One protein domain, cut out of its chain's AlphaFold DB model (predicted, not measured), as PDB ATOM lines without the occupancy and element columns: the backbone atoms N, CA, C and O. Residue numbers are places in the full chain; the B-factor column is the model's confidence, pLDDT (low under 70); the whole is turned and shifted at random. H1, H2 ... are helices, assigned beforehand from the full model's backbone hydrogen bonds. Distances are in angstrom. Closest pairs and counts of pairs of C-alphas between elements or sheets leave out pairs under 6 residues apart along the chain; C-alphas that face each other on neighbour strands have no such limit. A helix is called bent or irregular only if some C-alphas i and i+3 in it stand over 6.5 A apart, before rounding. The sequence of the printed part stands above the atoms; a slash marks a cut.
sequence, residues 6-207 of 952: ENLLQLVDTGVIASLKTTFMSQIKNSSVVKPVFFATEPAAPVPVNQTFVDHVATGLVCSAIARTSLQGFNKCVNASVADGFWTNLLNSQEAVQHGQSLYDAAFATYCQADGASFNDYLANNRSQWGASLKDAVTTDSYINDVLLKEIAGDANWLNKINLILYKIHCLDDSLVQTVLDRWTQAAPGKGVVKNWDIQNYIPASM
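Overview. This is residues 6 to 207 of the 952 residues of an uncharacterized protein of Legionella sp (UniProt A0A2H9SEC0). Two helical lobes sit at opposite ends of a long, loosely built body, joined through the middle by H2 and H7. One lobe holds the folded-back H11 with H9 and H10 packed on it and H1 and H8 nearby; the other holds the antiparallel pair H4 and H6, with H5 at its far tip and H3 to one side. The 202 printed residues have eleven named helices, H1 to H11 in chain order, and no named strand: all helix. The whole is loose, with a radius of gyration of the C-alphas of 20.6 A, and spans 67 by 37 by 27 A.

Arrangement. H11, residues 158 to 187, was assigned as one helix by its hydrogen bonds, but is bent: C-alphas 172 and 175 are 9.3 A apart. Its arms, H11a (158 to 172) and H11b (175 to 187), touch, the closest C-alphas being those of His 170 and Val 177, 6.1 A, at a shallow tilt of 27 degrees, opposite ways. H9 (127 to 138) touches H11a, closest at Gly 131 and Leu 172, C-alphas 4.9 A apart, and H11b, closest at Lys 135 and Val 180, 6.5 A. H10 (141 to 154) and H11a form a hairpin, closest C-alphas Glu 151 and Trp 158, 5.3 A. H1 (6 to 10) is close to H11a but not clearly touching, Leu 9 to Ile 165, 7.1 A. H7 (94 to 111) is near H11a and touches H8 (119 to 124), Ala 109 to Asn 120, 4.7 A. H7 touches H2 (14 to 29), Val 16 to Tyr 111, 4.9 A, at a steep tilt of 55 degrees, opposite ways. The hub H4 (51 to 67) touches H2 about perpendicular at 76 degrees, Ile 28 to Ala 58, 5.1 A. H4 touches H6 (80 to 91), Gly 60 to Trp 87, 4.9 A, at a shallow tilt of 27 degrees, opposite ways, and H5 (71 to 77) only at the corner, Ala 67 to Asn 75, 4.1 A. H3 (35 to 38) is close to H2 but not clearly touching, Lys 29 to Lys 35, 5.8 A. Every O i to N i+4 pair is within hydrogen-bond range in H1, H2, H4, H6, H8, H9 and H11a; H7 has 12 of 14, H10 8 of 10, H11b 8 of 9, and H5 0 of 3, with 3 of 4 O i to N i+3 pairs; H3 is too short.

Along the chain. H1 begins at C-alpha 6 (154.860, 114.480, 151.157), and H11b ends at C-alpha 187 (167.364, 99.019, 142.925). H7 measures 24.4 A, H4 24.0 A, H2 23.0 A.

Size, cuts and confidence. The C-alphas farthest apart, Gln 72 and Asp 141, are 67.2 A apart. The printed part has no cut; the link from H3 to H4 is long, and residues 188 to 207 have no named element. The mean pLDDT of the printed part is 94.7; residue 71 is under 70.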
ATOM      1  N   GLU A   6     154.596 113.713 152.377       94.31
ATOM      2  CA  GLU A   6     154.860 114.480 151.157       94.31
ATOM      3  C   GLU A   6     155.581 115.797 151.476       94.31
ATOM      4  O   GLU A   6     156.644 116.068 150.918       94.31
ATOM      5  N   ASN A   7     155.095 116.540 152.473       94.44
ATOM      6  CA  ASN A   7     155.739 117.770 152.931       94.44
ATOM      7  C   ASN A   7     157.129 117.478 153.534       94.44
ATOM      8  O   ASN A   7     158.075 118.230 153.310       94.44
ATOM      9  N   LEU A   8     157.287 116.365 154.265       96.19
ATOM     10  CA  LEU A   8     158.575 115.930 154.822       96.19
ATOM     11  C   LEU A   8     159.612 115.618 153.726       96.19
ATOM     12  O   LEU A   8     160.795 115.959 153.857       96.19
ATOM     13  N   LEU A   9     159.182 114.997 152.624       95.44
ATOM     14  CA  LEU A   9     160.027 114.746 151.453       95.44
ATOM     15  C   LEU A   9     160.463 116.051 150.785       95.44
ATOM     16  O   LEU A   9     161.636 116.171 150.429       95.44
ATOM     17  N   GLN A  10     159.563 117.031 150.698       94.88
ATOM     18  CA  GLN A  10     159.808 118.327 150.063       94.88
ATOM     19  C   GLN A  10     160.697 119.282 150.871       94.88
ATOM     20  O   GLN A  10     161.203 120.240 150.294       94.88
ATOM     21  N   LEU A  11     160.941 119.039 152.170       96.19
ATOM     22  CA  LEU A  11     161.860 119.885 152.946       96.19
ATOM     23  C   LEU A  11     163.244 119.948 152.279       96.19
ATOM     24  O   LEU A  11     163.827 118.913 151.950       96.19
ATOM     25  N   VAL A  12     163.803 121.143 152.143       95.44
ATOM     26  CA  VAL A  12     165.142 121.360 151.577       95.44
ATOM     27  C   VAL A  12     166.083 121.938 152.628       95.44
ATOM     28  O   VAL A  12     165.643 122.519 153.620       95.44
ATOM     29  N   ASP A  13     167.389 121.785 152.435       95.06
ATOM     30  CA  ASP A  13     168.426 122.237 153.365       95.06
ATOM     31  C   ASP A  13     169.125 123.537 152.930       95.06
ATOM     32  O   ASP A  13     170.100 123.957 153.549       95.06
ATOM     33  N   THR A  14     168.596 124.243 151.925       93.12
ATOM     34  CA  THR A  14     169.132 125.537 151.466       93.12
ATOM     35  C   THR A  14     169.288 126.539 152.617       93.12
ATOM     36  O   THR A  14     170.304 127.228 152.715       93.12
ATOM     37  N   GLY A  15     168.308 126.592 153.530       95.00
ATOM     38  CA  GLY A  15     168.373 127.433 154.728       95.00
ATOM     39  C   GLY A  15     169.454 126.986 155.719       95.00
ATOM     40  O   GLY A  15     170.098 127.826 156.346       95.00
ATOM     41  N   VAL A  16     169.696 125.676 155.825       96.00
ATOM     42  CA  VAL A  16     170.735 125.089 156.686       96.00
ATOM     43  C   VAL A  16     172.118 125.500 156.186       96.00
ATOM     44  O   VAL A  16     172.920 126.016 156.961       96.00
ATOM     45  N   ILE A  17     172.371 125.368 154.880       91.44
ATOM     46  CA  ILE A  17     173.643 125.751 154.246       91.44
ATOM     47  C   ILE A  17     173.903 127.260 154.399       91.44
ATOM     48  O   ILE A  17     175.014 127.674 154.739       91.44
ATOM     49  N   ALA A  18     172.878 128.097 154.200       92.31
ATOM     50  CA  ALA A  18     172.989 129.546 154.384       92.31
ATOM     51  C   ALA A  18     173.298 129.931 155.845       92.31
ATOM     52  O   ALA A  18     174.146 130.796 156.101       92.31
ATOM     53  N   SER A  19     172.641 129.265 156.798       95.00
ATOM     54  CA  SER A  19     172.880 129.449 158.231       95.00
ATOM     55  C   SER A  19     174.309 129.057 158.604       95.00
ATOM     56  O   SER A  19     175.039 129.861 159.178       95.00
ATOM     57  N   LEU A  20     174.770 127.890 158.151       94.62
ATOM     58  CA  LEU A  20     176.116 127.382 158.401       94.62
ATOM     59  C   LEU A  20     177.208 128.344 157.913       94.62
ATOM     60  O   LEU A  20     178.130 128.649 158.673       94.62
ATOM     61  N   LYS A  21     177.083 128.894 156.696       92.12
ATOM     62  CA  LYS A  21     178.027 129.903 156.183       92.12
ATOM     63  C   LYS A  21     178.071 131.139 157.083       92.12
ATOM     64  O   LYS A  21     179.148 131.646 157.397       92.12
ATOM     65  N   THR A  22     176.903 131.612 157.506       95.00
ATOM     66  CA  THR A  22     176.767 132.802 158.355       95.00
ATOM     67  C   THR A  22     177.369 132.565 159.740       95.00
ATOM     68  O   THR A  22     178.168 133.373 160.217       95.00
ATOM     69  N   THR A  23     177.051 131.431 160.365       97.00
ATOM     70  CA  THR A  23     177.558 131.050 161.685       97.00
ATOM     71  C   THR A  23     179.065 130.842 161.668       97.00
ATOM     72  O   THR A  23     179.755 131.379 162.534       97.00
ATOM     73  N   PHE A  24     179.602 130.127 160.679       97.44
ATOM     74  CA  PHE A  24     181.039 129.885 160.593       97.44
ATOM     75  C   PHE A  24     181.824 131.177 160.331       97.44
ATOM     76  O   PHE A  24     182.839 131.423 160.978       97.44
ATOM     77  N   MET A  25     181.319 132.068 159.469       96.56
ATOM     78  CA  MET A  25     181.925 133.389 159.275       96.56
ATOM     79  C   MET A  25     181.907 134.216 160.568       96.56
ATOM     80  O   MET A  25     182.901 134.850 160.917       96.56
ATOM     81  N   SER A  26     180.797 134.180 161.311       97.12
ATOM     82  CA  SER A  26     180.699 134.839 162.616       97.12
ATOM     83  C   SER A  26     181.719 134.272 163.611       97.12
ATOM     84  O   SER A  26     182.385 135.047 164.296       97.12
ATOM     85  N   GLN A  27     181.918 132.948 163.636       97.94
ATOM     86  CA  GLN A  27     182.940 132.279 164.450       97.94
ATOM     87  C   GLN A  27     184.361 132.705 164.075       97.94
ATOM     88  O   GLN A  27     185.142 133.026 164.966       97.94
ATOM     89  N   ILE A  28     184.684 132.773 162.780       97.44
ATOM     90  CA  ILE A  28     185.990 133.233 162.286       97.44
ATOM     91  C   ILE A  28     186.266 134.668 162.744       97.44
ATOM     92  O   ILE A  28     187.317 134.939 163.317       97.44
ATOM     93  N   LYS A  29     185.314 135.587 162.556       97.38
ATOM     94  CA  LYS A  29     185.469 136.981 163.000       97.38
ATOM     95  C   LYS A  29     185.547 137.117 164.521       97.38
ATOM     96  O   LYS A  29     186.188 138.032 165.028       97.38
ATOM     97  N   ASN A  30     184.902 136.204 165.249       97.50
ATOM     98  CA  ASN A  30     184.941 136.137 166.707       97.50
ATOM     99  C   ASN A  30     186.114 135.328 167.266       97.50
ATOM    100  O   ASN A  30     186.220 135.201 168.487       97.50
ATOM    101  N   SER A  31     186.997 134.800 166.414       96.81
ATOM    102  CA  SER A  31     188.197 134.111 166.864       96.81
ATOM    103  C   SER A  31     188.982 135.003 167.821       96.81
ATOM    104  O   SER A  31     189.219 136.187 167.561       96.81
ATOM    105  N   SER A  32     189.424 134.403 168.925       93.56
ATOM    106  CA  SER A  32     190.175 135.091 169.978       93.56
ATOM    107  C   SER A  32     191.469 135.739 169.467       93.56
ATOM    108  O   SER A  32     192.003 136.654 170.092       93.56
ATOM    109  N   VAL A  33     191.956 135.276 168.313       94.88
ATOM    110  CA  VAL A  33     193.239 135.659 167.726       94.88
ATOM    111  C   VAL A  33     193.118 136.885 166.824       94.88
ATOM    112  O   VAL A  33     194.025 137.714 166.814       94.88
ATOM    113  N   VAL A  34     192.009 137.023 166.090       96.75
ATOM    114  CA  VAL A  34     191.819 138.111 165.112       96.75
ATOM    115  C   VAL A  34     190.819 139.167 165.580       96.75
ATOM    116  O   VAL A  34     190.962 140.335 165.215       96.75
ATOM    117  N   LYS A  35     189.839 138.803 166.422       96.38
ATOM    118  CA  LYS A  35     188.789 139.726 166.874       96.38
ATOM    119  C   LYS A  35     189.342 141.013 167.497       96.38
ATOM    120  O   LYS A  35     188.886 142.078 167.085       96.38
ATOM    121  N   PRO A  36     190.329 140.968 168.418       96.12
ATOM    122  CA  PRO A  36     190.807 142.179 169.090       96.12
ATOM    123  C   PRO A  36     191.440 143.210 168.148       96.12
ATOM    124  O   PRO A  36     191.480 144.388 168.487       96.12
ATOM    125  N   VAL A  37     191.942 142.772 166.988       96.06
ATOM    126  CA  VAL A  37     192.684 143.622 166.047       96.06
ATOM    127  C   VAL A  37     191.813 144.045 164.866       96.06
ATOM    128  O   VAL A  37     191.840 145.208 164.479       96.06
ATOM    129  N   PHE A  38     191.026 143.124 164.305       95.81
ATOM    130  CA  PHE A  38     190.339 143.334 163.024       95.81
ATOM    131  C   PHE A  38     188.810 143.417 163.145       95.81
ATOM    132  O   PHE A  38     188.158 143.946 162.250       95.81
ATOM    133  N   PHE A  39     188.223 142.919 164.239       96.38
ATOM    134  CA  PHE A  39     186.765 142.777 164.386       96.38
ATOM    135  C   PHE A  39     186.274 143.187 165.782       96.38
ATOM    136  O   PHE A  39     185.403 142.542 166.367       96.38
ATOM    137  N   ALA A  40     186.835 144.267 166.335       90.12
ATOM    138  CA  ALA A  40     186.571 144.694 167.711       90.12
ATOM    139  C   ALA A  40     185.079 144.959 168.002       90.12
ATOM    140  O   ALA A  40     184.634 144.797 169.137       90.12
ATOM    141  N   THR A  41     184.304 145.326 166.978       91.25
ATOM    142  CA  THR A  41     182.869 145.632 167.067       91.25
ATOM    143  C   THR A  41     181.954 144.457 166.713       91.25
ATOM    144  O   THR A  41     180.734 144.599 166.787       91.25
ATOM    145  N   GLU A  42     182.496 143.298 166.327       92.00
ATOM    146  CA  GLU A  42     181.673 142.173 165.882       92.00
ATOM    147  C   GLU A  42     180.873 141.584 167.063       92.00
ATOM    148  O   GLU A  42     181.443 141.344 168.143       92.00
ATOM    149  N   PRO A  43     179.564 141.319 166.889       93.88
ATOM    150  CA  PRO A  43     178.740 140.707 167.927       93.88
ATOM    151  C   PRO A  43     179.261 139.318 168.300       93.88
ATOM    152  O   PRO A  43     179.943 138.669 167.508       93.88
ATOM    153  N   ALA A  44     178.941 138.859 169.511       93.12
ATOM    154  CA  ALA A  44     179.332 137.530 169.974       93.12
ATOM    155  C   ALA A  44     178.793 136.429 169.041       93.12
ATOM    156  O   ALA A  44     177.628 136.463 168.644       93.12
ATOM    157  N   ALA A  45     179.642 135.449 168.729       94.31
ATOM    158  CA  ALA A  45     179.279 134.281 167.931       94.31
ATOM    159  C   ALA A  45     178.989 133.055 168.813       94.31
ATOM    160  O   ALA A  45     179.488 132.973 169.940       94.31
ATOM    161  N   PRO A  46     178.253 132.059 168.288       94.25
ATOM    162  CA  PRO A  46     178.189 130.732 168.889       94.25
ATOM    163  C   PRO A  46     179.586 130.122 169.046       94.25
ATOM    164  O   PRO A  46     180.398 130.191 168.125       94.25
ATOM    165  N   VAL A  47     179.854 129.492 170.191       94.69
ATOM    166  CA  VAL A  47     181.158 128.877 170.481       94.69
ATOM    167  C   VAL A  47     181.442 127.750 169.475       94.69
ATOM    168  O   VAL A  47     180.586 126.881 169.291       94.69
ATOM    169  N   PRO A  48     182.608 127.743 168.806       96.00
ATOM    170  CA  PRO A  48     182.964 126.672 167.888       96.00
ATOM    171  C   PRO A  48     183.308 125.380 168.631       96.00
ATOM    172  O   PRO A  48     183.918 125.409 169.699       96.00
ATOM    173  N   VAL A  49     182.984 124.236 168.023       94.31
ATOM    174  CA  VAL A  49     183.365 122.915 168.552       94.31
ATOM    175  C   VAL A  49     184.882 122.754 168.608       94.31
ATOM    176  O   VAL A  49     185.410 122.212 169.576       94.31
ATOM    177  N   ASN A  50     185.593 123.271 167.603       95.88
ATOM    178  CA  ASN A  50     187.049 123.300 167.582       95.88
ATOM    179  C   ASN A  50     187.558 124.743 167.443       95.88
ATOM    180  O   ASN A  50     187.730 125.261 166.340       95.88
ATOM    181  N   GLN A  51     187.808 125.397 168.582       96.94
ATOM    182  CA  GLN A  51     188.301 126.779 168.616       96.94
ATOM    183  C   GLN A  51     189.663 126.929 167.928       96.94
ATOM    184  O   GLN A  51     189.863 127.894 167.201       96.94
ATOM    185  N   THR A  52     190.577 125.972 168.102       96.94
ATOM    186  CA  THR A  52     191.912 126.022 167.488       96.94
ATOM    187  C   THR A  52     191.841 125.970 165.963       96.94
ATOM    188  O   THR A  52     192.531 126.733 165.293       96.94
ATOM    189  N   PHE A  53     190.976 125.119 165.406       97.44
ATOM    190  CA  PHE A  53     190.721 125.073 163.965       97.44
ATOM    191  C   PHE A  53     190.214 126.424 163.443       97.44
ATOM    192  O   PHE A  53     190.791 126.972 162.503       97.44
ATOM    193  N   VAL A  54     189.191 126.994 164.091       97.94
ATOM    194  CA  VAL A  54     188.641 128.308 163.716       97.94
ATOM    195  C   VAL A  54     189.699 129.403 163.818       97.94
ATOM    196  O   VAL A  54     189.818 130.222 162.911       97.94
ATOM    197  N   ASP A  55     190.501 129.396 164.881       97.56
ATOM    198  CA  ASP A  55     191.569 130.368 165.110       97.56
ATOM    199  C   ASP A  55     192.657 130.302 164.029       97.56
ATOM    200  O   ASP A  55     193.128 131.340 163.551       97.56
ATOM    201  N   HIS A  56     193.036 129.100 163.590       97.69
ATOM    202  CA  HIS A  56     194.000 128.925 162.506       97.69
ATOM    203  C   HIS A  56     193.431 129.353 161.151       97.69
ATOM    204  O   HIS A  56     194.106 130.081 160.421       97.69
ATOM    205  N   VAL A  57     192.190 128.973 160.823       97.62
ATOM    206  CA  VAL A  57     191.520 129.419 159.589       97.62
ATOM    207  C   VAL A  57     191.413 130.946 159.565       97.62
ATOM    208  O   VAL A  57     191.777 131.570 158.570       97.62
ATOM    209  N   ALA A  58     190.996 131.557 160.677       97.69
ATOM    210  CA  ALA A  58     190.904 133.007 160.820       97.69
ATOM    211  C   ALA A  58     192.259 133.694 160.616       97.69
ATOM    212  O   ALA A  58     192.362 134.652 159.850       97.69
ATOM    213  N   THR A  59     193.309 133.173 161.254       97.88
ATOM    214  CA  THR A  59     194.672 133.703 161.126       97.88
ATOM    215  C   THR A  59     195.173 133.602 159.686       97.88
ATOM    216  O   THR A  59     195.704 134.579 159.160       97.88
ATOM    217  N   GLY A  60     194.963 132.460 159.024       97.62
ATOM    218  CA  GLY A  60     195.358 132.244 157.633       97.62
ATOM    219  C   GLY A  60     194.635 133.169 156.653       97.62
ATOM    220  O   GLY A  60     195.291 133.786 155.817       97.62
ATOM    221  N   LEU A  61     193.316 133.337 156.796       97.75
ATOM    222  CA  LEU A  61     192.517 134.247 155.962       97.75
ATOM    223  C   LEU A  61     192.911 135.718 156.159       97.75
ATOM    224  O   LEU A  61     193.046 136.454 155.185       97.75
ATOM    225  N   VAL A  62     193.150 136.151 157.401       97.81
ATOM    226  CA  VAL A  62     193.639 137.511 157.686       97.81
ATOM    227  C   VAL A  62     195.039 137.727 157.114       97.81
ATOM    228  O   VAL A  62     195.279 138.753 156.488       97.81
ATOM    229  N   CYS A  63     195.957 136.769 157.269       97.44
ATOM    230  CA  CYS A  63     197.295 136.858 156.674       97.44
ATOM    231  C   CYS A  63     197.216 136.919 155.146       97.44
ATOM    232  O   CYS A  63     197.872 137.747 154.525       97.44
ATOM    233  N   SER A  64     196.361 136.096 154.547       96.88
ATOM    234  CA  SER A  64     196.053 136.129 153.120       96.88
ATOM    235  C   SER A  64     195.575 137.521 152.674       96.88
ATOM    236  O   SER A  64     196.066 138.041 151.671       96.88
ATOM    237  N   ALA A  65     194.687 138.164 153.436       95.75
ATOM    238  CA  ALA A  65     194.231 139.525 153.155       95.75
ATOM    239  C   ALA A  65     195.342 140.579 153.354       95.75
ATOM    240  O   ALA A  65     195.468 141.498 152.548       95.75
ATOM    241  N   ILE A  66     196.195 140.427 154.376       95.31
ATOM    242  CA  ILE A  66     197.381 141.276 154.592       95.31
ATOM    243  C   ILE A  66     198.358 141.152 153.418       95.31
ATOM    244  O   ILE A  66     198.836 142.156 152.909       95.31
ATOM    245  N   ALA A  67     198.623 139.947 152.917       94.56
ATOM    246  CA  ALA A  67     199.556 139.738 151.810       94.56
ATOM    247  C   ALA A  67     199.118 140.434 150.505       94.56
ATOM    248  O   ALA A  67     199.931 140.669 149.613       94.56
ATOM    249  N   ARG A  68     197.830 140.775 150.394       87.81
ATOM    250  CA  ARG A  68     197.223 141.433 149.231       87.81
ATOM    251  C   ARG A  68     197.055 142.942 149.400       87.81
ATOM    252  O   ARG A  68     196.597 143.607 148.475       87.81
ATOM    253  N   THR A  69     197.435 143.499 150.549       81.00
ATOM    254  CA  THR A  69     197.311 144.933 150.816       81.00
ATOM    255  C   THR A  69     198.597 145.690 150.477       81.00
ATOM    256  O   THR A  69     199.657 145.418 151.027       81.00
ATOM    257  N   SER A  70     198.538 146.694 149.600       78.56
ATOM    258  CA  SER A  70     199.692 147.570 149.300       78.56
ATOM    259  C   SER A  70     199.993 148.577 150.420       78.56
ATOM    260  O   SER A  70     200.919 149.382 150.338       78.56
ATOM    261  N   LEU A  71     199.184 148.562 151.473       68.50
ATOM    262  CA  LEU A  71     199.133 149.590 152.486       68.50
ATOM    263  C   LEU A  71     200.321 149.512 153.445       68.50
ATOM    264  O   LEU A  71     200.482 148.514 154.140       68.50
ATOM    265  N   GLN A  72     201.091 150.601 153.541       83.81
ATOM    266  CA  GLN A  72     202.205 150.746 154.491       83.81
ATOM    267  C   GLN A  72     203.209 149.575 154.425       83.81
ATOM    268  O   GLN A  72     203.742 149.145 155.441       83.81
ATOM    269  N   GLY A  73     203.398 148.981 153.240       83.06
ATOM    270  CA  GLY A  73     204.304 147.848 153.021       83.06
ATOM    271  C   GLY A  73     203.923 146.539 153.730       83.06
ATOM    272  O   GLY A  73     204.740 145.622 153.778       83.06
ATOM    273  N   PHE A  74     202.710 146.402 154.281       91.25
ATOM    274  CA  PHE A  74     202.319 145.197 155.029       91.25
ATOM    275  C   PHE A  74     202.196 143.935 154.160       91.25
ATOM    276  O   PHE A  74     202.388 142.836 154.682       91.25
ATOM    277  N   ASN A  75     201.969 144.055 152.846       88.88
ATOM    278  CA  ASN A  75     202.068 142.917 151.921       88.88
ATOM    279  C   ASN A  75     203.435 142.231 151.962       88.88
ATOM    280  O   ASN A  75     203.512 141.026 151.745       88.88
ATOM    281  N   LYS A  76     204.508 142.970 152.257       91.25
ATOM    282  CA  LYS A  76     205.859 142.407 152.337       91.25
ATOM    283  C   LYS A  76     206.022 141.472 153.524       91.25
ATOM    284  O   LYS A  76     206.881 140.610 153.464       91.25
ATOM    285  N   CYS A  77     205.205 141.616 154.571       95.06
ATOM    286  CA  CYS A  77     205.349 140.900 155.842       95.06
ATOM    287  C   CYS A  77     204.795 139.465 155.818       95.06
ATOM    288  O   CYS A  77     205.002 138.704 156.769       95.06
ATOM    289  N   VAL A  78     204.039 139.095 154.780       96.06
ATOM    290  CA  VAL A  78     203.326 137.815 154.688       96.06
ATOM    291  C   VAL A  78     203.586 137.162 153.341       96.06
ATOM    292  O   VAL A  78     203.506 137.800 152.296       96.06
ATOM    293  N   ASN A  79     203.843 135.854 153.348       94.88
ATOM    294  CA  ASN A  79     203.951 135.098 152.109       94.88
ATOM    295  C   ASN A  79     202.545 134.700 151.637       94.88
ATOM    296  O   ASN A  79     201.937 133.786 152.198       94.88
ATOM    297  N   ALA A  80     202.039 135.380 150.602       92.69
ATOM    298  CA  ALA A  80     200.689 135.170 150.071       92.69
ATOM    299  C   ALA A  80     200.404 133.695 149.747       92.69
ATOM    300  O   ALA A  80     199.401 133.146 150.193       92.69
ATOM    301  N   SER A  81     201.321 133.026 149.041       94.88
ATOM    302  CA  SER A  81     201.138 131.629 148.637       94.88
ATOM    303  C   SER A  81     201.106 130.675 149.831       94.88
ATOM    304  O   SER A  81     200.357 129.699 149.805       94.88
ATOM    305  N   VAL A  82     201.909 130.936 150.867       96.81
ATOM    306  CA  VAL A  82     201.912 130.125 152.093       96.81
ATOM    307  C   VAL A  82     200.630 130.356 152.888       96.81
ATOM    308  O   VAL A  82     200.015 129.386 153.318       96.81
ATOM    309  N   ALA A  83     200.189 131.608 153.036       96.62
ATOM    310  CA  ALA A  83     198.937 131.933 153.716       96.62
ATOM    311  C   ALA A  83     197.727 131.301 153.012       96.62
ATOM    312  O   ALA A  83     196.911 130.655 153.672       96.62
ATOM    313  N   ASP A  84     197.654 131.414 151.684       96.06
ATOM    314  CA  ASP A  84     196.589 130.824 150.871       96.06
ATOM    315  C   ASP A  84     196.556 129.306 150.967       96.06
ATOM    316  O   ASP A  84     195.505 128.714 151.226       96.06
ATOM    317  N   GLY A  85     197.720 128.676 150.804       97.31
ATOM    318  CA  GLY A  85     197.857 127.235 150.963       97.31
ATOM    319  C   GLY A  85     197.456 126.785 152.365       97.31
ATOM    320  O   GLY A  85     196.766 125.781 152.509       97.31
ATOM    321  N   PHE A  86     197.827 127.543 153.399       97.75
ATOM    322  CA  PHE A  86     197.540 127.207 154.789       97.75
ATOM    323  C   PHE A  86     196.038 127.160 155.086       97.75
ATOM    324  O   PHE A  86     195.538 126.116 155.511       97.75
ATOM    325  N   TRP A  87     195.295 128.246 154.840       97.06
ATOM    326  CA  TRP A  87     193.858 128.250 155.143       97.06
ATOM    327  C   TRP A  87     193.072 127.324 154.205       97.06
ATOM    328  O   TRP A  87     192.125 126.676 154.650       97.06
ATOM    329  N   THR A  88     193.492 127.186 152.940       97.25
ATOM    330  CA  THR A  88     192.858 126.262 151.983       97.25
ATOM    331  C   THR A  88     193.020 124.810 152.429       97.25
ATOM    332  O   THR A  88     192.052 124.052 152.428       97.25
ATOM    333  N   ASN A  89     194.222 124.414 152.862       97.56
ATOM    334  CA  ASN A  89     194.477 123.065 153.368       97.56
ATOM    335  C   ASN A  89     193.681 122.776 154.643       97.56
ATOM    336  O   ASN A  89     193.143 121.680 154.784       97.56
ATOM    337  N   LEU A  90     193.543 123.760 155.539       97.25
ATOM    338  CA  LEU A  90     192.690 123.627 156.720       97.25
ATOM    339  C   LEU A  90     191.221 123.439 156.339       97.25
ATOM    340  O   LEU A  90     190.578 122.540 156.867       97.25
ATOM    341  N   LEU A  91     190.683 124.218 155.402       97.19
ATOM    342  CA  LEU A  91     189.288 124.057 154.973       97.19
ATOM    343  C   LEU A  91     189.032 122.779 154.161       97.19
ATOM    344  O   LEU A  91     187.881 122.386 154.013       97.19
ATOM    345  N   ASN A  92     190.079 122.102 153.688       96.12
ATOM    346  CA  ASN A  92     189.998 120.786 153.047       96.12
ATOM    347  C   ASN A  92     190.328 119.620 154.002       96.12
ATOM    348  O   ASN A  92     190.431 118.478 153.557       96.12
ATOM    349  N   SER A  93     190.522 119.896 155.294       96.00
ATOM    350  CA  SER A  93     190.902 118.899 156.302       96.00
ATOM    351  C   SER A  93     189.704 118.134 156.880       96.00
ATOM    352  O   SER A  93     188.544 118.519 156.710       96.00
ATOM    353  N   GLN A  94     189.988 117.062 157.626       95.00
ATOM    354  CA  GLN A  94     188.962 116.309 158.350       95.00
ATOM    355  C   GLN A  94     188.319 117.155 159.461       95.00
ATOM    356  O   GLN A  94     187.141 116.992 159.767       95.00
ATOM    357  N   GLU A  95     189.069 118.085 160.045       95.62
ATOM    358  CA  GLU A  95     188.592 119.033 161.045       95.62
ATOM    359  C   GLU A  95     187.525 119.966 160.463       95.62
ATOM    360  O   GLU A  95     186.536 120.248 161.137       95.62
ATOM    361  N   ALA A  96     187.673 120.385 159.199       95.94
ATOM    362  CA  ALA A  96     186.656 121.173 158.505       95.94
ATOM    363  C   ALA A  96     185.370 120.371 158.270       95.94
ATOM    364  O   ALA A  96     184.278 120.892 158.492       95.94
ATOM    365  N   VAL A  97     185.492 119.092 157.899       95.06
ATOM    366  CA  VAL A  97     184.345 118.177 157.768       95.06
ATOM    367  C   VAL A  97     183.623 118.023 159.109       95.06
ATOM    368  O   VAL A  97     182.419 118.239 159.182       95.06
ATOM    369  N   GLN A  98     184.351 117.732 160.190       94.94
ATOM    370  CA  GLN A  98     183.772 117.560 161.529       94.94
ATOM    371  C   GLN A  98     183.102 118.839 162.047       94.94
ATOM    372  O   GLN A  98     181.997 118.793 162.590       94.94
ATOM    373  N   HIS A  99     183.757 119.991 161.879       96.00
ATOM    374  CA  HIS A  99     183.211 121.276 162.314       96.00
ATOM    375  C   HIS A  99     181.995 121.678 161.474       96.00
ATOM    376  O   HIS A  99     180.975 122.086 162.026       96.00
ATOM    377  N   GLY A 100     182.072 121.502 160.151       95.75
ATOM    378  CA  GLY A 100     180.963 121.718 159.225       95.75
ATOM    379  C   GLY A 100     179.757 120.838 159.549       95.75
ATOM    380  O   GLY A 100     178.646 121.358 159.628       95.75
ATOM    381  N   GLN A 101     179.974 119.548 159.827       95.00
ATOM    382  CA  GLN A 101     178.921 118.628 160.259       95.00
ATOM    383  C   GLN A 101     178.252 119.119 161.542       95.00
ATOM    384  O   GLN A 101     177.034 119.223 161.589       95.00
ATOM    385  N   SER A 102     179.026 119.505 162.561       95.12
ATOM    386  CA  SER A 102     178.429 119.982 163.811       95.12
ATOM    387  C   SER A 102     177.582 121.244 163.624       95.12
ATOM    388  O   SER A 102     176.569 121.398 164.309       95.12
ATOM    389  N   LEU A 103     177.987 122.156 162.737       96.00
ATOM    390  CA  LEU A 103     177.184 123.335 162.408       96.00
ATOM    391  C   LEU A 103     175.919 122.954 161.638       96.00
ATOM    392  O   LEU A 103     174.857 123.520 161.897       96.00
ATOM    393  N   TYR A 104     176.029 121.994 160.719       96.06
ATOM    394  CA  TYR A 104     174.899 121.474 159.961       96.06
ATOM    395  C   TYR A 104     173.878 120.822 160.902       96.06
ATOM    396  O   TYR A 104     172.711 121.206 160.877       96.06
ATOM    397  N   ASP A 105     174.321 119.949 161.811       94.88
ATOM    398  CA  ASP A 105     173.495 119.299 162.838       94.88
ATOM    399  C   ASP A 105     172.743 120.325 163.694       94.88
ATOM    400  O   ASP A 105     171.533 120.212 163.899       94.88
ATOM    401  N   ALA A 106     173.450 121.360 164.160       94.75
ATOM    402  CA  ALA A 106     172.879 122.411 164.996       94.75
ATOM    403  C   ALA A 106     171.838 123.267 164.255       94.75
ATOM    404  O   ALA A 106     170.867 123.722 164.858       94.75
ATOM    405  N   ALA A 107     172.029 123.494 162.953       96.38
ATOM    406  CA  ALA A 107     171.141 124.307 162.130       96.38
ATOM    407  C   ALA A 107     169.968 123.508 161.529       96.38
ATOM    408  O   ALA A 107     168.933 124.091 161.199       96.38
ATOM    409  N   PHE A 108     170.103 122.190 161.375       97.38
ATOM    410  CA  PHE A 108     169.221 121.405 160.517       97.38
ATOM    411  C   PHE A 108     167.749 121.486 160.913       97.38
ATOM    412  O   PHE A 108     166.907 121.832 160.087       97.38
ATOM    413  N   ALA A 109     167.430 121.209 162.180       96.06
ATOM    414  CA  ALA A 109     166.043 121.159 162.641       96.06
ATOM    415  C   ALA A 109     165.306 122.488 162.415       96.06
ATOM    416  O   ALA A 109     164.142 122.496 162.020       96.06
ATOM    417  N   THR A 110     165.998 123.606 162.639       95.69
ATOM    418  CA  THR A 110     165.431 124.953 162.534       95.69
ATOM    419  C   THR A 110     165.316 125.432 161.091       95.69
ATOM    420  O   THR A 110     164.321 126.062 160.747       95.69
ATOM    421  N   TYR A 111     166.320 125.164 160.252       96.75
ATOM    422  CA  TYR A 111     166.438 125.793 158.933       96.75
ATOM    423  C   TYR A 111     166.125 124.864 157.751       96.75
ATOM    424  O   TYR A 111     166.065 125.338 156.614       96.75
ATOM    425  N   CYS A 112     165.907 123.565 157.985       97.25
ATOM    426  CA  CYS A 112     165.371 122.654 156.977       97.25
ATOM    427  C   CYS A 112     163.844 122.803 156.928       97.25
ATOM    428  O   CYS A 112     163.145 122.367 157.844       97.25
ATOM    429  N   GLN A 113     163.331 123.458 155.886       95.50
ATOM    430  CA  GLN A 113     161.922 123.847 155.791       95.50
ATOM    431  C   GLN A 113     161.401 123.818 154.348       95.50
ATOM    432  O   GLN A 113     162.173 123.997 153.404       95.50
ATOM    433  N   ALA A 114     160.095 123.616 154.186       92.50
ATOM    434  CA  ALA A 114     159.340 123.833 152.951       92.50
ATOM    435  C   ALA A 114     157.873 124.130 153.296       92.50
ATOM    436  O   ALA A 114     157.352 123.608 154.283       92.50
ATOM    437  N   ASP A 115     157.228 125.001 152.515       85.75
ATOM    438  CA  ASP A 115     155.804 125.355 152.630       85.75
ATOM    439  C   ASP A 115     155.321 125.653 154.061       85.75
ATOM    440  O   ASP A 115     154.231 125.264 154.473       85.75
ATOM    441  N   GLY A 116     156.154 126.356 154.838       82.38
ATOM    442  CA  GLY A 116     155.852 126.790 156.205       82.38
ATOM    443  C   GLY A 116     155.930 125.703 157.284       82.38
ATOM    444  O   GLY A 116     155.659 126.009 158.444       82.38
ATOM    445  N   ALA A 117     156.324 124.473 156.938       91.12
ATOM    446  CA  ALA A 117     156.700 123.432 157.891       91.12
ATOM    447  C   ALA A 117     158.230 123.331 158.000       91.12
ATOM    448  O   ALA A 117     158.946 123.320 156.996       91.12
ATOM    449  N   SER A 118     158.727 123.223 159.227       95.56
ATOM    450  CA  SER A 118     160.135 122.991 159.550       95.56
ATOM    451  C   SER A 118     160.372 121.529 159.923       95.56
ATOM    452  O   SER A 118     159.469 120.825 160.380       95.56
ATOM    453  N   PHE A 119     161.608 121.054 159.792       97.62
ATOM    454  CA  PHE A 119     161.979 119.721 160.259       97.62
ATOM    455  C   PHE A 119     161.756 119.560 161.776       97.62
ATOM    456  O   PHE A 119     161.371 118.486 162.244       97.62
ATOM    457  N   ASN A 120     161.910 120.644 162.543       97.00
ATOM    458  CA  ASN A 120     161.613 120.679 163.973       97.00
ATOM    459  C   ASN A 120     160.145 120.338 164.299       97.00
ATOM    460  O   ASN A 120     159.886 119.713 165.327       97.00
ATOM    461  N   ASP A 121     159.193 120.667 163.418       96.31
ATOM    462  CA  ASP A 121     157.780 120.320 163.621       96.31
ATOM    463  C   ASP A 121     157.561 118.799 163.618       96.31
ATOM    464  O   ASP A 121     156.790 118.275 164.425       96.31
ATOM    465  N   TYR A 122     158.298 118.066 162.777       97.25
ATOM    466  CA  TYR A 122     158.265 116.600 162.730       97.25
ATOM    467  C   TYR A 122     158.972 115.966 163.931       97.25
ATOM    468  O   TYR A 122     158.499 114.962 164.467       97.25
ATOM    469  N   LEU A 123     160.072 116.565 164.405       96.81
ATOM    470  CA  LEU A 123     160.743 116.124 165.634       96.81
ATOM    471  C   LEU A 123     159.833 116.273 166.861       96.81
ATOM    472  O   LEU A 123     159.797 115.384 167.713       96.81
ATOM    473  N   ALA A 124     159.067 117.364 166.931       96.44
ATOM    474  CA  ALA A 124     158.119 117.628 168.009       96.44
ATOM    475  C   ALA A 124     156.846 116.759 167.934       96.44
ATOM    476  O   ALA A 124     156.144 116.602 168.935       96.44
ATOM    477  N   ASN A 125     156.542 116.172 166.773       95.38
ATOM    478  CA  ASN A 125     155.303 115.443 166.514       95.38
ATOM    479  C   ASN A 125     155.537 113.936 166.309       95.38
ATOM    480  O   ASN A 125     155.433 113.446 165.202       95.38
ATOM    481  N   ASN A 126     155.803 113.162 167.364       94.25
ATOM    482  CA  ASN A 126     155.997 111.701 167.258       94.25
ATOM    483  C   ASN A 126     157.107 111.289 166.260       94.25
ATOM    484  O   ASN A 126     156.884 110.564 165.287       94.25
ATOM    485  N   ARG A 127     158.330 111.746 166.553       96.56
ATOM    486  CA  ARG A 127     159.572 111.507 165.800       96.56
ATOM    487  C   ARG A 127     159.694 110.105 165.172       96.56
ATOM    488  O   ARG A 127     159.930 109.996 163.970       96.56
ATOM    489  N   SER A 128     159.508 109.037 165.953       95.25
ATOM    490  CA  SER A 128     159.672 107.654 165.472       95.25
ATOM    491  C   SER A 128     158.617 107.243 164.438       95.25
ATOM    492  O   SER A 128     158.927 106.514 163.498       95.25
ATOM    493  N   GLN A 129     157.380 107.740 164.558       97.44
ATOM    494  CA  GLN A 129     156.328 107.473 163.572       97.44
ATOM    495  C   GLN A 129     156.642 108.132 162.222       97.44
ATOM    496  O   GLN A 129     156.444 107.503 161.179       97.44
ATOM    497  N   TRP A 130     157.161 109.364 162.218       98.12
ATOM    498  CA  TRP A 130     157.584 110.026 160.978       98.12
ATOM    499  C   TRP A 130     158.794 109.348 160.343       98.12
ATOM    500  O   TRP A 130     158.824 109.217 159.121       98.12
ATOM    501  N   GLY A 131     159.742 108.851 161.147       97.94
ATOM    502  CA  GLY A 131     160.854 108.031 160.656       97.94
ATOM    503  C   GLY A 131     160.367 106.790 159.903       97.94
ATOM    504  O   GLY A 131     160.756 106.569 158.756       97.94
ATOM    505  N   ALA A 132     159.447 106.027 160.505       98.19
ATOM    506  CA  ALA A 132     158.848 104.856 159.864       98.19
ATOM    507  C   ALA A 132     158.065 105.221 158.588       98.19
ATOM    508  O   ALA A 132     158.253 104.586 157.553       98.19
ATOM    509  N   SER A 133     157.251 106.281 158.642       98.19
ATOM    510  CA  SER A 133     156.426 106.724 157.508       98.19
ATOM    511  C   SER A 133     157.273 107.208 156.326       98.19
ATOM    512  O   SER A 133     156.966 106.897 155.175       98.19
ATOM    513  N   LEU A 134     158.367 107.930 156.597       98.25
ATOM    514  CA  LEU A 134     159.319 108.359 155.574       98.25
ATOM    515  C   LEU A 134     160.053 107.158 154.964       98.25
ATOM    516  O   LEU A 134     160.120 107.063 153.741       98.25
ATOM    517  N   LYS A 135     160.538 106.218 155.790       98.44
ATOM    518  CA  LYS A 135     161.171 104.971 155.323       98.44
ATOM    519  C   LYS A 135     160.242 104.183 154.399       98.44
ATOM    520  O   LYS A 135     160.676 103.734 153.338       98.44
ATOM    521  N   ASP A 136     158.981 104.012 154.784       98.31
ATOM    522  CA  ASP A 136     158.013 103.250 153.992       98.31
ATOM    523  C   ASP A 136     157.726 103.940 152.653       98.31
ATOM    524  O   ASP A 136     157.742 103.279 151.618       98.31
ATOM    525  N   ALA A 137     157.568 105.268 152.636       98.19
ATOM    526  CA  ALA A 137     157.344 106.019 151.402       98.19
ATOM    527  C   ALA A 137     158.508 105.883 150.405       98.19
ATOM    528  O   ALA A 137     158.284 105.623 149.219       98.19
ATOM    529  N   VAL A 138     159.753 105.998 150.882       98.19
ATOM    530  CA  VAL A 138     160.937 106.012 150.006       98.19
ATOM    531  C   VAL A 138     161.444 104.631 149.590       98.19
ATOM    532  O   VAL A 138     162.371 104.529 148.787       98.19
ATOM    533  N   THR A 139     160.862 103.554 150.119       98.12
ATOM    534  CA  THR A 139     161.226 102.170 149.760       98.12
ATOM    535  C   THR A 139     160.248 101.516 148.779       98.12
ATOM    536  O   THR A 139     160.491 100.388 148.338       98.12
ATOM    537  N   THR A 140     159.180 102.227 148.391       97.88
ATOM    538  CA  THR A 140     158.201 101.773 147.392       97.88
ATOM    539  C   THR A 140     158.770 101.738 145.973       97.88
ATOM    540  O   THR A 140     159.627 102.542 145.606       97.88
ATOM    541  N   ASP A 141     158.239 100.843 145.135       96.88
ATOM    542  CA  ASP A 141     158.633 100.750 143.722       96.88
ATOM    543  C   ASP A 141     158.290 102.020 142.931       96.88
ATOM    544  O   ASP A 141     159.054 102.408 142.050       96.88
ATOM    545  N   SER A 142     157.182 102.695 143.262       96.56
ATOM    546  CA  SER A 142     156.827 103.978 142.636       96.56
ATOM    547  C   SER A 142     157.869 105.045 142.959       96.56
ATOM    548  O   SER A 142     158.443 105.613 142.039       96.56
ATOM    549  N   TYR A 143     158.233 105.246 144.231       97.19
ATOM    550  CA  TYR A 143     159.275 106.218 144.576       97.19
ATOM    551  C   TYR A 143     160.617 105.904 143.891       97.19
ATOM    552  O   TYR A 143     161.277 106.795 143.354       97.19
ATOM    553  N   ILE A 144     161.014 104.629 143.877       97.12
ATOM    554  CA  ILE A 144     162.263 104.194 143.245       97.12
ATOM    555  C   ILE A 144     162.268 104.522 141.746       97.12
ATOM    556  O   ILE A 144     163.233 105.103 141.249       97.12
ATOM    557  N   ASN A 145     161.203 104.171 141.026       95.31
ATOM    558  CA  ASN A 145     161.140 104.356 139.577       95.31
ATOM    559  C   ASN A 145     160.911 105.821 139.182       95.31
ATOM    560  O   ASN A 145     161.555 106.313 138.255       95.31
ATOM    561  N   ASP A 146     160.033 106.518 139.900       94.94
ATOM    562  CA  ASP A 146     159.549 107.845 139.517       94.94
ATOM    563  C   ASP A 146     160.470 108.970 140.014       94.94
ATOM    564  O   ASP A 146     160.557 110.025 139.378       94.94
ATOM    565  N   VAL A 147     161.182 108.742 141.125       94.50
ATOM    566  CA  VAL A 147     162.054 109.735 141.767       94.50
ATOM    567  C   VAL A 147     163.514 109.291 141.732       94.50
ATOM    568  O   VAL A 147     164.316 109.916 141.044       94.50
ATOM    569  N   LEU A 148     163.881 108.203 142.420       95.50
ATOM    570  CA  LEU A 148     165.292 107.835 142.620       95.50
ATOM    571  C   LEU A 148     166.040 107.600 141.298       95.50
ATOM    572  O   LEU A 148     167.092 108.194 141.065       95.50
ATOM    573  N   LEU A 149     165.511 106.743 140.420       95.19
ATOM    574  CA  LEU A 149     166.163 106.425 139.145       95.19
ATOM    575  C   LEU A 149     166.168 107.617 138.182       95.19
ATOM    576  O   LEU A 149     167.116 107.775 137.409       95.19
ATOM    577  N   LYS A 150     165.144 108.472 138.252       94.94
ATOM    578  CA  LYS A 150     165.054 109.695 137.453       94.94
ATOM    579  C   LYS A 150     166.104 110.722 137.875       94.94
ATOM    580  O   LYS A 150     166.769 111.284 137.011       94.94
ATOM    581  N   GLU A 151     166.293 110.919 139.177       94.62
ATOM    582  CA  GLU A 151     167.337 111.791 139.727       94.62
ATOM    583  C   GLU A 151     168.733 111.282 139.343       94.62
ATOM    584  O   GLU A 151     169.521 112.039 138.784       94.62
ATOM    585  N   ILE A 152     169.008 109.979 139.518       94.56
ATOM    586  CA  ILE A 152     170.288 109.356 139.121       94.56
ATOM    587  C   ILE A 152     170.597 109.573 137.631       94.56
ATOM    588  O   ILE A 152     171.759 109.727 137.254       94.56
ATOM    589  N   ALA A 153     169.580 109.540 136.769       93.06
ATOM    590  CA  ALA A 153     169.756 109.701 135.330       93.06
ATOM    591  C   ALA A 153     169.841 111.170 134.876       93.06
ATOM    592  O   ALA A 153     170.398 111.427 133.809       93.06
ATOM    593  N   GLY A 154     169.259 112.104 135.633       92.69
ATOM    594  CA  GLY A 154     168.947 113.452 135.150       92.69
ATOM    595  C   GLY A 154     169.581 114.617 135.909       92.69
ATOM    596  O   GLY A 154     169.566 115.725 135.376       92.69
ATOM    597  N   ASP A 155     170.135 114.412 137.106       92.94
ATOM    598  CA  ASP A 155     170.657 115.502 137.940       92.94
ATOM    599  C   ASP A 155     172.110 115.252 138.364       92.94
ATOM    600  O   ASP A 155     172.428 114.220 138.939       92.94
ATOM    601  N   ALA A 156     173.012 116.211 138.132       92.38
ATOM    602  CA  ALA A 156     174.419 116.103 138.532       92.38
ATOM    603  C   ALA A 156     174.629 116.066 140.063       92.38
ATOM    604  O   ALA A 156     175.643 115.554 140.535       92.38
ATOM    605  N   ASN A 157     173.668 116.573 140.840       90.81
ATOM    606  CA  ASN A 157     173.675 116.643 142.301       90.81
ATOM    607  C   ASN A 157     172.753 115.601 142.954       90.81
ATOM    608  O   ASN A 157     172.454 115.714 144.146       90.81
ATOM    609  N   TRP A 158     172.303 114.587 142.204       94.00
ATOM    610  CA  TRP A 158     171.379 113.554 142.691       94.00
ATOM    611  C   TRP A 158     171.821 112.941 144.028       94.00
ATOM    612  O   TRP A 158     170.996 112.721 144.915       94.00
ATOM    613  N   LEU A 159     173.133 112.727 144.207       92.69
ATOM    614  CA  LEU A 159     173.691 112.124 145.414       92.69
ATOM    615  C   LEU A 159     173.427 112.989 146.656       92.69
ATOM    616  O   LEU A 159     173.078 112.449 147.702       92.69
ATOM    617  N   ASN A 160     173.507 114.317 146.545       91.19
ATOM    618  CA  ASN A 160     173.219 115.227 147.659       91.19
ATOM    619  C   ASN A 160     171.732 115.183 148.037       91.19
ATOM    620  O   ASN A 160     171.398 115.130 149.219       91.19
ATOM    621  N   LYS A 161     170.833 115.130 147.045       91.81
ATOM    622  CA  LYS A 161     169.382 115.059 147.285       91.81
ATOM    623  C   LYS A 161     168.986 113.788 148.028       91.81
ATOM    624  O   LYS A 161     168.207 113.841 148.978       91.81
ATOM    625  N   ILE A 162     169.532 112.641 147.624       92.69
ATOM    626  CA  ILE A 162     169.209 111.375 148.288       92.69
ATOM    627  C   ILE A 162     169.871 111.272 149.669       92.69
ATOM    628  O   ILE A 162     169.266 110.729 150.593       92.69
ATOM    629  N   ASN A 163     171.062 111.855 149.853       94.31
ATOM    630  CA  ASN A 163     171.715 111.917 151.161       94.31
ATOM    631  C   ASN A 163     170.964 112.831 152.130       94.31
ATOM    632  O   ASN A 163     170.868 112.486 153.301       94.31
ATOM    633  N   LEU A 164     170.334 113.912 151.661       95.94
ATOM    634  CA  LEU A 164     169.439 114.719 152.492       95.94
ATOM    635  C   LEU A 164     168.256 113.890 153.021       95.94
ATOM    636  O   LEU A 164     167.882 114.010 154.185       95.94
ATOM    637  N   ILE A 165     167.671 113.015 152.199       96.19
ATOM    638  CA  ILE A 165     166.574 112.136 152.637       96.19
ATOM    639  C   ILE A 165     167.064 111.139 153.683       96.19
ATOM    640  O   ILE A 165     166.439 110.983 154.731       96.19
ATOM    641  N   LEU A 166     168.197 110.489 153.430       96.38
ATOM    642  CA  LEU A 166     168.789 109.572 154.397       96.38
ATOM    643  C   LEU A 166     169.200 110.291 155.696       96.38
ATOM    644  O   LEU A 166     169.040 109.725 156.774       96.38
ATOM    645  N   TYR A 167     169.633 111.550 155.617       97.12
ATOM    646  CA  TYR A 167     169.941 112.388 156.772       97.12
ATOM    647  C   TYR A 167     168.684 112.776 157.572       97.12
ATOM    648  O   TYR A 167     168.689 112.728 158.802       97.12
ATOM    649  N   LYS A 168     167.557 113.075 156.910       97.69
ATOM    650  CA  LYS A 168     166.253 113.234 157.585       97.69
ATOM    651  C   LYS A 168     165.868 111.959 158.335       97.69
ATOM    652  O   LYS A 168     165.426 112.040 159.478       97.69
ATOM    653  N   ILE A 169     166.057 110.791 157.717       97.75
ATOM    654  CA  ILE A 169     165.800 109.495 158.361       97.75
ATOM    655  C   ILE A 169     166.742 109.295 159.544       97.75
ATOM    656  O   ILE A 169     166.255 108.961 160.611       97.75
ATOM    657  N   HIS A 170     168.036 109.585 159.407       96.19
ATOM    658  CA  HIS A 170     169.000 109.549 160.510       96.19
ATOM    659  C   HIS A 170     168.545 110.409 161.700       96.19
ATOM    660  O   HIS A 170     168.502 109.949 162.842       96.19
ATOM    661  N   CYS A 171     168.124 111.644 161.424       96.56
ATOM    662  CA  CYS A 171     167.610 112.551 162.438       96.56
ATOM    663  C   CYS A 171     166.292 112.069 163.065       96.56
ATOM    664  O   CYS A 171     166.047 112.356 164.234       96.56
ATOM    665  N   LEU A 172     165.434 111.336 162.349       97.81
ATOM    666  CA  LEU A 172     164.185 110.790 162.894       97.81
ATOM    667  C   LEU A 172     164.425 109.478 163.659       97.81
ATOM    668  O   LEU A 172     164.047 109.383 164.823       97.81
ATOM    669  N   ASP A 173     165.084 108.507 163.035       97.38
ATOM    670  CA  ASP A 173     165.449 107.199 163.579       97.38
ATOM    671  C   ASP A 173     166.621 106.584 162.781       97.38
ATOM    672  O   ASP A 173     166.447 106.038 161.686       97.38
ATOM    673  N   ASP A 174     167.827 106.646 163.351       96.19
ATOM    674  CA  ASP A 174     169.062 106.144 162.732       96.19
ATOM    675  C   ASP A 174     169.019 104.644 162.392       96.19
ATOM    676  O   ASP A 174     169.620 104.211 161.407       96.19
ATOM    677  N   SER A 175     168.242 103.842 163.130       97.31
ATOM    678  CA  SER A 175     168.153 102.396 162.887       97.31
ATOM    679  C   SER A 175     167.521 102.048 161.530       97.31
ATOM    680  O   SER A 175     167.734 100.954 161.002       97.31
ATOM    681  N   LEU A 176     166.778 102.984 160.930       97.94
ATOM    682  CA  LEU A 176     166.083 102.799 159.655       97.94
ATOM    683  C   LEU A 176     166.962 103.090 158.432       97.94
ATOM    684  O   LEU A 176     166.635 102.643 157.329       97.94
ATOM    685  N   VAL A 177     168.079 103.803 158.606       97.12
ATOM    686  CA  VAL A 177     168.944 104.269 157.510       97.12
ATOM    687  C   VAL A 177     169.462 103.106 156.666       97.12
ATOM    688  O   VAL A 177     169.348 103.135 155.440       97.12
ATOM    689  N   GLN A 178     169.984 102.056 157.312       97.06
ATOM    690  CA  GLN A 178     170.570 100.915 156.604       97.06
ATOM    691  C   GLN A 178     169.532 100.185 155.741       97.06
ATOM    692  O   GLN A 178     169.833  99.784 154.622       97.06
ATOM    693  N   THR A 179     168.285 100.095 156.215       97.81
ATOM    694  CA  THR A 179     167.197  99.447 155.466       97.81
ATOM    695  C   THR A 179     166.902 100.180 154.154       97.81
ATOM    696  O   THR A 179     166.713  99.548 153.115       97.81
ATOM    697  N   VAL A 180     166.874 101.518 154.182       97.88
ATOM    698  CA  VAL A 180     166.656 102.331 152.974       97.88
ATOM    699  C   VAL A 180     167.847 102.229 152.030       97.88
ATOM    700  O   VAL A 180     167.662 102.017 150.832       97.88
ATOM    701  N   LEU A 181     169.064 102.324 152.571       96.69
ATOM    702  CA  LEU A 181     170.293 102.234 151.792       96.69
ATOM    703  C   LEU A 181     170.402 100.893 151.054       96.69
ATOM    704  O   LEU A 181     170.697 100.882 149.858       96.69
ATOM    705  N   ASP A 182     170.105  99.777 151.724       97.00
ATOM    706  CA  ASP A 182     170.107  98.441 151.120       97.00
ATOM    707  C   ASP A 182     169.081  98.346 149.984       97.00
ATOM    708  O   ASP A 182     169.396  97.872 148.888       97.00
ATOM    709  N   ARG A 183     167.861  98.859 150.208       97.75
ATOM    710  CA  ARG A 183     166.790  98.850 149.202       97.75
ATOM    711  C   ARG A 183     167.160  99.668 147.965       97.75
ATOM    712  O   ARG A 183     166.968  99.199 146.843       97.75
ATOM    713  N   TRP A 184     167.697 100.869 148.149       97.62
ATOM    714  CA  TRP A 184     168.116 101.731 147.044       97.62
ATOM    715  C   TRP A 184     169.332 101.174 146.300       97.62
ATOM    716  O   TRP A 184     169.361 101.203 145.072       97.62
ATOM    717  N   THR A 185     170.301 100.599 147.016       96.62
ATOM    718  CA  THR A 185     171.477  99.946 146.415       96.62
ATOM    719  C   THR A 185     171.070  98.742 145.570       96.62
ATOM    720  O   THR A 185     171.600  98.542 144.478       96.62
ATOM    721  N   GLN A 186     170.089  97.964 146.037       96.44
ATOM    722  CA  GLN A 186     169.517  96.857 145.275       96.44
ATOM    723  C   GLN A 186     168.809  97.338 144.000       96.44
ATOM    724  O   GLN A 186     168.915  96.683 142.964       96.44
ATOM    725  N   ALA A 187     168.088  98.460 144.065       95.19
ATOM    726  CA  ALA A 187     167.364  99.019 142.925       95.19
ATOM    727  C   ALA A 187     168.276  99.709 141.893       95.19
ATOM    728  O   ALA A 187     167.962  99.719 140.703       95.19
ATOM    729  N   ALA A 188     169.409 100.261 142.331       94.12
ATOM    730  CA  ALA A 188     170.364 100.986 141.496       94.12
ATOM    731  C   ALA A 188     171.800 100.429 141.649       94.12
ATOM    732  O   ALA A 188     172.716 101.150 142.071       94.12
ATOM    733  N   PRO A 189     172.038  99.149 141.300       93.56
ATOM    734  CA  PRO A 189     173.324  98.503 141.525       93.56
ATOM    735  C   PRO A 189     174.438  99.199 140.734       93.56
ATOM    736  O   PRO A 189     174.301  99.491 139.545       93.56
ATOM    737  N   GLY A 190     175.558  99.476 141.405       89.62
ATOM    738  CA  GLY A 190     176.727 100.118 140.794       89.62
ATOM    739  C   GLY A 190     176.563 101.610 140.477       89.62
ATOM    740  O   GLY A 190     177.459 102.189 139.871       89.62
ATOM    741  N   LYS A 191     175.459 102.252 140.887       90.62
ATOM    742  CA  LYS A 191     175.237 103.697 140.686       90.62
ATOM    743  C   LYS A 191     175.865 104.586 141.760       90.62
ATOM    744  O   LYS A 191     175.780 105.798 141.648       90.62
ATOM    745  N   GLY A 192     176.519 104.001 142.766       89.00
ATOM    746  CA  GLY A 192     177.191 104.759 143.825       89.00
ATOM    747  C   GLY A 192     176.240 105.327 144.878       89.00
ATOM    748  O   GLY A 192     176.538 106.364 145.460       89.00
ATOM    749  N   VAL A 193     175.097 104.674 145.119       92.50
ATOM    750  CA  VAL A 193     174.231 104.998 146.262       92.50
ATOM    751  C   VAL A 193     175.014 104.707 147.543       92.50
ATOM    752  O   VAL A 193     175.331 103.555 147.832       92.50
ATOM    753  N   VAL A 194     175.359 105.755 148.286       91.94
ATOM    754  CA  VAL A 194     176.142 105.678 149.524       91.94
ATOM    755  C   VAL A 194     175.615 106.685 150.538       91.94
ATOM    756  O   VAL A 194     175.105 107.736 150.151       91.94
ATOM    757  N   LYS A 195     175.787 106.374 151.826       90.75
ATOM    758  CA  LYS A 195     175.728 107.355 152.913       90.75
ATOM    759  C   LYS A 195     177.051 108.119 152.925       90.75
ATOM    760  O   LYS A 195     178.091 107.493 153.123       90.75
ATOM    761  N   ASN A 196     177.017 109.426 152.686       89.62
ATOM    762  CA  ASN A 196     178.221 110.264 152.730       89.62
ATOM    763  C   ASN A 196     178.026 111.629 153.403       89.62
ATOM    764  O   ASN A 196     178.952 112.438 153.371       89.62
ATOM    765  N   TRP A 197     176.862 111.899 154.005       85.62
ATOM    766  CA  TRP A 197     176.649 113.164 154.716       85.62
ATOM    767  C   TRP A 197     177.661 113.352 155.854       85.62
ATOM    768  O   TRP A 197     178.169 114.444 156.032       85.62
ATOM    769  N   ASP A 198     178.046 112.274 156.543       82.19
ATOM    770  CA  ASP A 198     179.003 112.262 157.661       82.19
ATOM    771  C   ASP A 198     180.459 112.564 157.269       82.19
ATOM    772  O   ASP A 198     181.295 112.839 158.132       82.19
ATOM    773  N   ILE A 199     180.763 112.519 155.973       87.75
ATOM    774  CA  ILE A 199     182.065 112.885 155.405       87.75
ATOM    775  C   ILE A 199     181.969 114.102 154.476       87.75
ATOM    776  O   ILE A 199     182.958 114.482 153.843       87.75
ATOM    777  N   GLN A 200     180.788 114.715 154.364       89.75
ATOM    778  CA  GLN A 200     180.561 115.854 153.493       89.75
ATOM    779  C   GLN A 200     181.172 117.116 154.102       89.75
ATOM    780  O   GLN A 200     180.896 117.502 155.235       89.75
ATOM    781  N   ASN A 201     181.992 117.811 153.313       91.69
ATOM    782  CA  ASN A 201     182.487 119.121 153.707       91.69
ATOM    783  C   ASN A 201     181.445 120.198 153.381       91.69
ATOM    784  O   ASN A 201     181.296 120.603 152.228       91.69
ATOM    785  N   TYR A 202     180.740 120.672 154.407       92.06
ATOM    786  CA  TYR A 202     179.754 121.747 154.280       92.06
ATOM    787  C   TYR A 202     180.363 123.160 154.292       92.06
ATOM    788  O   TYR A 202     179.669 124.116 153.953       92.06
ATOM    789  N   ILE A 203     181.650 123.302 154.635       92.75
ATOM    790  CA  ILE A 203     182.417 124.562 154.620       92.75
ATOM    791  C   ILE A 203     183.618 124.485 153.655       92.75
ATOM    792  O   ILE A 203     184.759 124.709 154.066       92.75
ATOM    793  N   PRO A 204     183.409 124.168 152.364       93.81
ATOM    794  CA  PRO A 204     184.509 124.024 151.424       93.81
ATOM    795  C   PRO A 204     185.268 125.342 151.251       93.81
ATOM    796  O   PRO A 204     184.692 126.432 151.308       93.81
ATOM    797  N   ALA A 205     186.565 125.233 150.952       94.12
ATOM    798  CA  ALA A 205     187.439 126.387 150.741       94.12
ATOM    799  C   ALA A 205     186.897 127.372 149.688       94.12
ATOM    800  O   ALA A 205     187.072 128.577 149.831       94.12
ATOM    801  N   SER A 206     186.165 126.878 148.682       92.31
ATOM    802  CA  SER A 206     185.527 127.685 147.632       92.31
ATOM    803  C   SER A 206     184.467 128.674 148.132       92.31
ATOM    804  O   SER A 206     184.097 129.588 147.399       92.31
ATOM    805  N   MET A 207     183.971 128.528 149.367       90.00
ATOM    806  CA  MET A 207     183.082 129.518 149.985       90.00
ATOM    807  C   MET A 207     183.810 130.795 150.419       90.00
ATOM    808  O   MET A 207     183.143 131.793 150.716       90.00
TER     809      MET A 207